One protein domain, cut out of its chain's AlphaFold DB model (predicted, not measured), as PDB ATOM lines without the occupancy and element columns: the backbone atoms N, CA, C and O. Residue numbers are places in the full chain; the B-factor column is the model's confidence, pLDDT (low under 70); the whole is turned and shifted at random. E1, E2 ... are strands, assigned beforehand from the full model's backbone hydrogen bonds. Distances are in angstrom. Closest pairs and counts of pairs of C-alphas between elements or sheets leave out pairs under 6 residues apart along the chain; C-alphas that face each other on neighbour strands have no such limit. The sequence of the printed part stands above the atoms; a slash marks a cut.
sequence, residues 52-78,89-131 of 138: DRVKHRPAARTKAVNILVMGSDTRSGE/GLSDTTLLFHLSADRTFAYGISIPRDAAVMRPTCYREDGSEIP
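Overview. This is residues 52 to 78 and 89 to 131 of the 138 residues of an uncharacterized protein of Nocardioides sp. Root682 (UniProt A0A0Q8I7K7). With little regular structure, this is one twisted antiparallel sheet, order E1, E2, E3, from which two unnamed tails, residues 52 to 64 and 112 to 131, curve away. Residues 54 to 61 stand free. The printed part has 70 residues, three strands and no named helix, all strand, with 25 residues in named elements. It is loose, with radius of gyration of the C-alphas 15.8 A, spanning 40 by 32 by 29 A.

Along the chain. E2 is residues 90 to 99, 26.2 A long. E1, residues 65 to 73, 25.9 A, begins at C-alpha 65 (301.346, 182.407, 187.359). E3, residues 106 to 111, 16.4 A, ends at C-alpha 111 (309.647, 190.317, 200.748).

Arrangement. Inner strand E2 is antiparallel to E1 at 164 degrees; N 69 and O 95 are 2.8 A apart, within hydrogen-bond range. E2 and E3 form a hairpin, antiparallel at 153 degrees, with N 109 and O 96 at 2.8 A.

Size, cuts and confidence. Residues 79 to 88 are cut out; C-alphas 78 and 89 are 15.8 A apart. Confidence is under 70 at 13 residues, among them 73 to 78 and 89 to 92.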
ATOM      1  N   ASP A  52     308.939 194.303 175.509       69.25
ATOM      2  CA  ASP A  52     310.124 194.630 174.700       69.25
ATOM      3  C   ASP A  52     311.353 194.989 175.552       69.25
ATOM      4  O   ASP A  52     312.493 194.959 175.082       69.25
ATOM      5  N   ARG A  53     311.134 195.309 176.836       68.56
ATOM      6  CA  ARG A  53     312.192 195.663 177.793       68.56
ATOM      7  C   ARG A  53     312.816 194.427 178.454       68.56
ATOM      8  O   ARG A  53     313.936 194.507 178.953       68.56
ATOM      9  N   VAL A  54     312.149 193.267 178.427       70.62
ATOM     10  CA  VAL A  54     312.646 192.011 179.020       70.62
ATOM     11  C   VAL A  54     313.248 191.110 177.938       70.62
ATOM     12  O   VAL A  54     312.598 190.211 177.411       70.62
ATOM     13  N   LYS A  55     314.532 191.321 177.629       68.94
ATOM     14  CA  LYS A  55     315.232 190.615 176.534       68.94
ATOM     15  C   LYS A  55     315.515 189.126 176.787       68.94
ATOM     16  O   LYS A  55     315.716 188.379 175.838       68.94
ATOM     17  N   HIS A  56     315.522 188.683 178.045       72.44
ATOM     18  CA  HIS A  56     315.920 187.320 178.436       72.44
ATOM     19  C   HIS A  56     314.858 186.626 179.291       72.44
ATOM     20  O   HIS A  56     315.155 186.076 180.352       72.44
ATOM     21  N   ARG A  57     313.590 186.671 178.867       75.81
ATOM     22  CA  ARG A  57     312.520 185.966 179.581       75.81
ATOM     23  C   ARG A  57     312.618 184.454 179.323       75.81
ATOM     24  O   ARG A  57     312.519 184.046 178.166       75.81
ATOM     25  N   PRO A  58     312.751 183.605 180.358       78.50
ATOM     26  CA  PRO A  58     312.681 182.160 180.177       78.50
ATOM     27  C   PRO A  58     311.322 181.738 179.609       78.50
ATOM     28  O   PRO A  58     310.289 182.312 179.966       78.50
ATOM     29  N   ALA A  59     311.311 180.705 178.765       81.25
ATOM     30  CA  ALA A  59     310.066 180.117 178.283       81.25
ATOM     31  C   ALA A  59     309.218 179.613 179.463       81.25
ATOM     32  O   ALA A  59     309.737 178.996 180.400       81.25
ATOM     33  N   ALA A  60     307.910 179.869 179.416       80.00
ATOM     34  CA  ALA A  60     306.988 179.384 180.433       80.00
ATOM     35  C   ALA A  60     306.970 177.847 180.419       80.00
ATOM     36  O   ALA A  60     306.598 177.231 179.423       80.00
ATOM     37  N   ARG A  61     307.396 177.228 181.526       78.12
ATOM     38  CA  ARG A  61     307.442 175.760 181.661       78.12
ATOM     39  C   ARG A  61     306.125 175.162 182.161       78.12
ATOM     40  O   ARG A  61     305.896 173.972 181.993       78.12
ATOM     41  N   THR A  62     305.268 175.974 182.777       85.00
ATOM     42  CA  THR A  62     303.970 175.570 183.334       85.00
ATOM     43  C   THR A  62     302.922 176.659 183.078       85.00
ATOM     44  O   THR A  62     303.262 177.773 182.683       85.00
ATOM     45  N   LYS A  63     301.641 176.350 183.327       88.88
ATOM     46  CA  LYS A  63     300.549 177.344 183.339       88.88
ATOM     47  C   LYS A  63     300.432 178.098 184.676       88.88
ATOM     48  O   LYS A  63     299.462 178.824 184.873       88.88
ATOM     49  N   ALA A  64     301.377 177.893 185.597       89.94
ATOM     50  CA  ALA A  64     301.404 178.607 186.867       89.94
ATOM     51  C   ALA A  64     301.737 180.087 186.636       89.94
ATOM     52  O   ALA A  64     302.471 180.433 185.706       89.94
ATOM     53  N   VAL A  65     301.202 180.954 187.490       90.62
ATOM     54  CA  VAL A  65     301.346 182.407 187.359       90.62
ATOM     55  C   VAL A  65     302.028 182.955 188.602       90.62
ATOM     56  O   VAL A  65     301.647 182.622 189.720       90.62
ATOM     57  N   ASN A  66     303.026 183.811 188.393       90.56
ATOM     58  CA  ASN A  66     303.657 184.580 189.458       90.56
ATOM     59  C   ASN A  66     303.254 186.047 189.306       90.56
ATOM     60  O   ASN A  66     303.443 186.621 188.231       90.56
ATOM     61  N   ILE A  67     302.708 186.635 190.367       90.00
ATOM     62  CA  ILE A  67     302.280 188.033 190.415       90.00
ATOM     63  C   ILE A  67     303.118 188.730 191.481       90.00
ATOM     64  O   ILE A  67     303.060 188.359 192.650       90.00
ATOM     65  N   LEU A  68     303.903 189.728 191.077       89.19
ATOM     66  CA  LEU A  68     304.627 190.594 192.001       89.19
ATOM     67  C   LEU A  68     303.778 191.836 192.276       89.19
ATOM     68  O   LEU A  68     303.469 192.591 191.356       89.19
ATOM     69  N   VAL A  69     303.412 192.034 193.535       88.06
ATOM     70  CA  VAL A  69     302.663 193.192 194.022       88.06
ATOM     71  C   VAL A  69     303.631 194.094 194.772       88.06
ATOM     72  O   VAL A  69     304.318 193.635 195.681       88.06
ATOM     73  N   MET A  70     303.685 195.364 194.383       84.19
ATOM     74  CA  MET A  70     304.520 196.388 195.009       84.19
ATOM     75  C   MET A  70     303.637 197.586 195.353       84.19
ATOM     76  O   MET A  70     302.957 198.117 194.476       84.19
ATOM     77  N   GLY A  71     303.609 197.978 196.623       80.12
ATOM     78  CA  GLY A  71     302.877 199.146 197.107       80.12
ATOM     79  C   GLY A  71     303.827 200.322 197.263       80.12
ATOM     80  O   GLY A  71     304.712 200.256 198.101       80.12
ATOM     81  N   SER A  72     303.651 201.376 196.469       70.69
ATOM     82  CA  SER A  72     304.517 202.560 196.472       70.69
ATOM     83  C   SER A  72     303.933 203.669 197.347       70.69
ATOM     84  O   SER A  72     302.809 204.106 197.103       70.69
ATOM     85  N   ASP A  73     304.703 204.171 198.310       67.44
ATOM     86  CA  ASP A  73     304.301 205.285 199.178       67.44
ATOM     87  C   ASP A  73     304.860 206.616 198.651       67.44
ATOM     88  O   ASP A  73     305.819 207.185 199.173       67.44
ATOM     89  N   THR A  74     304.307 207.094 197.531       60.16
ATOM     90  CA  THR A  74     304.699 208.394 196.950       60.16
ATOM     91  C   THR A  74     303.955 209.576 197.571       60.16
ATOM     92  O   THR A  74     304.388 210.709 197.388       60.16
ATOM     93  N   ARG A  75     302.815 209.343 198.247       62.84
ATOM     94  CA  ARG A  75     301.862 210.368 198.747       62.84
ATOM     95  C   ARG A  75     301.621 211.551 197.786       62.84
ATOM     96  O   ARG A  75     301.206 212.622 198.206       62.84
ATOM     97  N   SER A  76     301.813 211.371 196.480       59.56
ATOM     98  CA  SER A  76     301.945 212.463 195.500       59.56
ATOM     99  C   SER A  76     300.609 213.045 195.008       59.56
ATOM    100  O   SER A  76     300.523 213.523 193.881       59.56
ATOM    101  N   GLY A  77     299.546 212.945 195.809       56.94
ATOM    102  CA  GLY A  77     298.195 213.389 195.444       56.94
ATOM    103  C   GLY A  77     297.888 214.812 195.914       56.94
ATOM    104  O   GLY A  77     298.419 215.269 196.927       56.94
ATOM    105  N   GLU A  78     297.006 215.505 195.195       53.50
ATOM    106  CA  GLU A  78     296.498 216.821 195.596       53.50
ATOM    107  C   GLU A  78     295.827 216.723 196.980       53.50
ATOM    108  O   GLU A  78     294.926 215.913 197.185       53.50
ATOM    109  N   GLY A  89     308.749 207.541 197.330       53.72
ATOM    110  CA  GLY A  89     308.433 206.537 196.314       53.72
ATOM    111  C   GLY A  89     309.005 205.158 196.621       53.72
ATOM    112  O   GLY A  89     309.231 204.357 195.715       53.72
ATOM    113  N   LEU A  90     309.270 204.886 197.898       60.50
ATOM    114  CA  LEU A  90     309.732 203.583 198.348       60.50
ATOM    115  C   LEU A  90     308.554 202.604 198.363       60.50
ATOM    116  O   LEU A  90     307.421 202.971 198.685       60.50
ATOM    117  N   SER A  91     308.825 201.355 197.979       61.94
ATOM    118  CA  SER A  91     307.830 200.290 198.058       61.94
ATOM    119  C   SER A  91     307.701 199.846 199.516       61.94
ATOM    120  O   SER A  91     308.589 199.169 200.033       61.94
ATOM    121  N   ASP A  92     306.618 200.224 200.188       67.06
ATOM    122  CA  ASP A  92     306.353 199.866 201.586       67.06
ATOM    123  C   ASP A  92     305.880 198.418 201.743       67.06
ATOM    124  O   ASP A  92     305.858 197.864 202.843       67.06
ATOM    125  N   THR A  93     305.488 197.763 200.651       74.19
ATOM    126  CA  THR A  93     305.047 196.367 200.681       74.19
ATOM    127  C   THR A  93     305.383 195.680 199.370       74.19
ATOM    128  O   THR A  93     304.919 196.105 198.316       74.19
ATOM    129  N   THR A  94     306.142 194.584 199.434       86.44
ATOM    130  CA  THR A  94     306.454 193.743 198.273       86.44
ATOM    131  C   THR A  94     305.999 192.314 198.545       86.44
ATOM    132  O   THR A  94     306.473 191.669 199.477       86.44
ATOM    133  N   LEU A  95     305.074 191.803 197.734       87.94
ATOM    134  CA  LEU A  95     304.491 190.467 197.873       87.94
ATOM    135  C   LEU A  95     304.596 189.710 196.552       87.94
ATOM    136  O   LEU A  95     304.148 190.192 195.514       87.94
ATOM    137  N   LEU A  96     305.142 188.498 196.592       91.25
ATOM    138  CA  LEU A  96     305.149 187.577 195.462       91.25
ATOM    139  C   LEU A  96     304.057 186.526 195.653       91.25
ATOM    140  O   LEU A  96     304.157 185.673 196.533       91.25
ATOM    141  N   PHE A  97     303.036 186.561 194.805       92.69
ATOM    142  CA  PHE A  97     301.980 185.559 194.769       92.69
ATOM    143  C   PHE A  97     302.278 184.497 193.724       92.69
ATOM    144  O   PHE A  97     302.510 184.810 192.555       92.69
ATOM    145  N   HIS A  98     302.207 183.240 194.140       93.31
ATOM    146  CA  HIS A  98     302.253 182.093 193.253       93.31
ATOM    147  C   HIS A  98     300.865 181.468 193.156       93.31
ATOM    148  O   HIS A  98     300.280 181.092 194.172       93.31
ATOM    149  N   LEU A  99     300.355 181.344 191.933       92.69
ATOM    150  CA  LEU A  99     299.119 180.639 191.628       92.69
ATOM    151  C   LEU A  99     299.450 179.354 190.879       92.69
ATOM    152  O   LEU A  99     300.129 179.383 189.844       92.69
ATOM    153  N   SER A 100     298.932 178.240 191.385       92.44
ATOM    154  CA  SER A 100     299.135 176.928 190.790       92.44
ATOM    155  C   SER A 100     298.540 176.833 189.381       92.44
ATOM    156  O   SER A 100     297.596 177.538 189.021       92.44
ATOM    157  N   ALA A 101     299.089 175.941 188.554       91.44
ATOM    158  CA  ALA A 101     298.650 175.773 187.165       91.44
ATOM    159  C   ALA A 101     297.169 175.352 187.040       91.44
ATOM    160  O   ALA A 101     296.513 175.686 186.054       91.44
ATOM    161  N   ASP A 102     296.660 174.631 188.036       91.19
ATOM    162  CA  ASP A 102     295.274 174.177 188.187       91.19
ATOM    163  C   ASP A 102     294.408 175.137 189.028       91.19
ATOM    164  O   ASP A 102     293.210 174.906 189.168       91.19
ATOM    165  N   ARG A 103     294.988 176.233 189.542       91.56
ATOM    166  CA  ARG A 103     294.337 177.263 190.377       91.56
ATOM    167  C   ARG A 103     293.715 176.727 191.672       91.56
ATOM    168  O   ARG A 103     292.843 177.378 192.242       91.56
ATOM    169  N   THR A 104     294.146 175.557 192.138       93.69
ATOM    170  CA  THR A 104     293.652 174.937 193.375       93.69
ATOM    171  C   THR A 104     294.317 175.512 194.620       93.69
ATOM    172  O   THR A 104     293.711 175.500 195.689       93.69
ATOM    173  N   PHE A 105     295.532 176.056 194.492       91.06
ATOM    174  CA  PHE A 105     296.226 176.718 195.588       91.06
ATOM    175  C   PHE A 105     296.883 178.027 195.148       91.06
ATOM    176  O   PHE A 105     297.351 178.189 194.016       91.06
ATOM    177  N   ALA A 106     296.945 178.959 196.094       93.50
ATOM    178  CA  ALA A 106     297.712 180.184 195.983       93.50
ATOM    179  C   ALA A 106     298.431 180.442 197.306       93.50
ATOM    180  O   ALA A 106     297.857 180.239 198.376       93.50
ATOM    181  N   TYR A 107     299.678 180.897 197.238       93.88
ATOM    182  CA  TYR A 107     300.414 181.356 198.413       93.88
ATOM    183  C   TYR A 107     301.167 182.644 198.096       93.88
ATOM    184  O   TYR A 107     301.567 182.887 196.955       93.88
ATOM    185  N   GLY A 108     301.328 183.483 199.115       92.56
ATOM    186  CA  GLY A 108     302.051 184.745 199.039       92.56
ATOM    187  C   GLY A 108     303.333 184.681 199.858       92.56
ATOM    188  O   GLY A 108     303.326 184.182 200.982       92.56
ATOM    189  N   ILE A 109     304.423 185.196 199.302       92.56
ATOM    190  CA  ILE A 109     305.693 185.401 200.000       92.56
ATOM    191  C   ILE A 109     305.870 186.906 200.176       92.56
ATOM    192  O   ILE A 109     305.938 187.638 199.190       92.56
ATOM    193  N   SER A 110     305.944 187.367 201.424       89.94
ATOM    194  CA  SER A 110     306.294 188.755 201.726       89.94
ATOM    195  C   SER A 110     307.807 188.932 201.631       89.94
ATOM    196  O   SER A 110     308.558 188.184 202.261       89.94
ATOM    197  N   ILE A 111     308.249 189.900 200.831       86.19
ATOM    198  CA  ILE A 111     309.647 190.317 200.748       86.19
ATOM    199  C   ILE A 111     309.789 191.563 201.634       86.19
ATOM    200  O   ILE A 111     309.134 192.572 201.360       86.19
ATOM    201  N   PRO A 112     310.603 191.509 202.703       81.75
ATOM    202  CA  PRO A 112     310.746 192.628 203.627       81.75
ATOM    203  C   PRO A 112     311.415 193.834 202.954       81.75
ATOM    204  O   PRO A 112     312.206 193.678 202.025       81.75
ATOM    205  N   ARG A 113     311.124 195.034 203.473       75.94
ATOM    206  CA  ARG A 113     311.648 196.322 202.984       75.94
ATOM    207  C   ARG A 113     313.177 196.380 202.946       75.94
ATOM    208  O   ARG A 113     313.728 196.911 201.995       75.94
ATOM    209  N   ASP A 114     313.837 195.780 203.936       78.06
ATOM    210  CA  ASP A 114     315.299 195.806 204.086       78.06
ATOM    211  C   ASP A 114     315.975 194.540 203.534       78.06
ATOM    212  O   ASP A 114     317.021 194.099 204.026       78.06
ATOM    213  N   ALA A 115     315.355 193.889 202.544       79.19
ATOM    214  CA  ALA A 115     315.947 192.730 201.894       79.19
ATOM    215  C   ALA A 115     317.237 193.138 201.170       79.19
ATOM    216  O   ALA A 115     317.216 193.827 200.154       79.19
ATOM    217  N   ALA A 116     318.369 192.662 201.681       81.00
ATOM    218  CA  ALA A 116     319.667 192.921 201.092       81.00
ATOM    219  C   ALA A 116     319.780 192.171 199.752       81.00
ATOM    220  O   ALA A 116     319.892 190.941 199.720       81.00
ATOM    221  N   VAL A 117     319.746 192.904 198.639       84.25
ATOM    222  CA  VAL A 117     319.795 192.334 197.284       84.25
ATOM    223  C   VAL A 117     320.923 192.944 196.467       84.25
ATOM    224  O   VAL A 117     321.306 194.100 196.643       84.25
ATOM    225  N   MET A 118     321.462 192.153 195.539       83.56
ATOM    226  CA  MET A 118     322.327 192.686 194.492       83.56
ATOM    227  C   MET A 118     321.442 193.201 193.368       83.56
ATOM    228  O   MET A 118     320.753 192.431 192.695       83.56
ATOM    229  N   ARG A 119     321.441 194.519 193.184       86.19
ATOM    230  CA  ARG A 119     320.662 195.146 192.121       86.19
ATOM    231  C   ARG A 119     321.344 194.894 190.771       86.19
ATOM    232  O   ARG A 119     322.519 195.249 190.639       86.19
ATOM    233  N   PRO A 120     320.640 194.325 189.777       85.44
ATOM    234  CA  PRO A 120     321.175 194.207 188.426       85.44
ATOM    235  C   PRO A 120     321.284 195.586 187.763       85.44
ATOM    236  O   PRO A 120     320.718 196.567 188.249       85.44
ATOM    237  N   THR A 121     321.986 195.655 186.633       86.44
ATOM    238  CA  THR A 121     321.992 196.850 185.782       86.44
ATOM    239  C   THR A 121     320.568 197.163 185.321       86.44
ATOM    240  O   THR A 121     319.871 196.287 184.803       86.44
ATOM    241  N   CYS A 122     320.151 198.418 185.481       83.75
ATOM    242  CA  CYS A 122     318.851 198.926 185.037       83.75
ATOM    243  C   CYS A 122     319.052 200.043 184.007       83.75
ATOM    244  O   CYS A 122     320.118 200.644 183.946       83.75
ATOM    245  N   TYR A 123     318.021 200.361 183.227       84.06
ATOM    246  CA  TYR A 123     318.050 201.471 182.272       84.06
ATOM    247  C   TYR A 123     316.904 202.434 182.573       84.06
ATOM    248  O   TYR A 123     315.790 201.989 182.870       84.06
ATOM    249  N   ARG A 124     317.174 203.741 182.513       82.69
ATOM    250  CA  ARG A 124     316.134 204.778 182.573       82.69
ATOM    251  C   ARG A 124     315.360 204.848 181.255       82.69
ATOM    252  O   ARG A 124     315.734 204.227 180.262       82.69
ATOM    253  N   GLU A 125     314.279 205.625 181.244       79.31
ATOM    254  CA  GLU A 125     313.463 205.834 180.040       79.31
ATOM    255  C   GLU A 125     314.238 206.484 178.886       79.31
ATOM    256  O   GLU A 125     313.965 206.182 177.728       79.31
ATOM    257  N   ASP A 126     315.243 207.306 179.197       84.19
ATOM    258  CA  ASP A 126     316.158 207.930 178.231       84.19
ATOM    259  C   ASP A 126     317.266 206.982 177.725       84.19
ATOM    260  O   ASP A 126     318.110 207.378 176.923       84.19
ATOM    261  N   GLY A 127     317.280 205.726 178.188       80.50
ATOM    262  CA  GLY A 127     318.294 204.728 177.848       80.50
ATOM    263  C   GLY A 127     319.593 204.837 178.651       80.50
ATOM    264  O   GLY A 127     320.485 204.014 178.441       80.50
ATOM    265  N   SER A 128     319.716 205.791 179.580       86.94
ATOM    266  CA  SER A 128     320.896 205.892 180.446       86.94
ATOM    267  C   SER A 128     321.002 204.689 181.383       86.94
ATOM    268  O   SER A 128     320.016 204.229 181.971       86.94
ATOM    269  N   GLU A 129     322.221 204.171 181.520       88.38
ATOM    270  CA  GLU A 129     322.510 203.017 182.361       88.38
ATOM    271  C   GLU A 129     322.553 203.411 183.846       88.38
ATOM    272  O   GLU A 129     323.145 204.417 184.245       88.38
ATOM    273  N   ILE A 130     321.927 202.585 184.675       87.19
ATOM    274  CA  ILE A 130     322.085 202.563 186.124       87.19
ATOM    275  C   ILE A 130     322.920 201.316 186.434       87.19
ATOM    276  O   ILE A 130     322.406 200.201 186.278       87.19
ATOM    277  N   PRO A 131     324.187 201.474 186.852       86.81
ATOM    278  CA  PRO A 131     325.091 200.346 187.016       86.81
ATOM    279  C   PRO A 131     324.611 199.393 188.114       86.81
ATOM    280  O   PRO A 131     324.029 199.810 189.122       86.81
TER     281      PRO A 131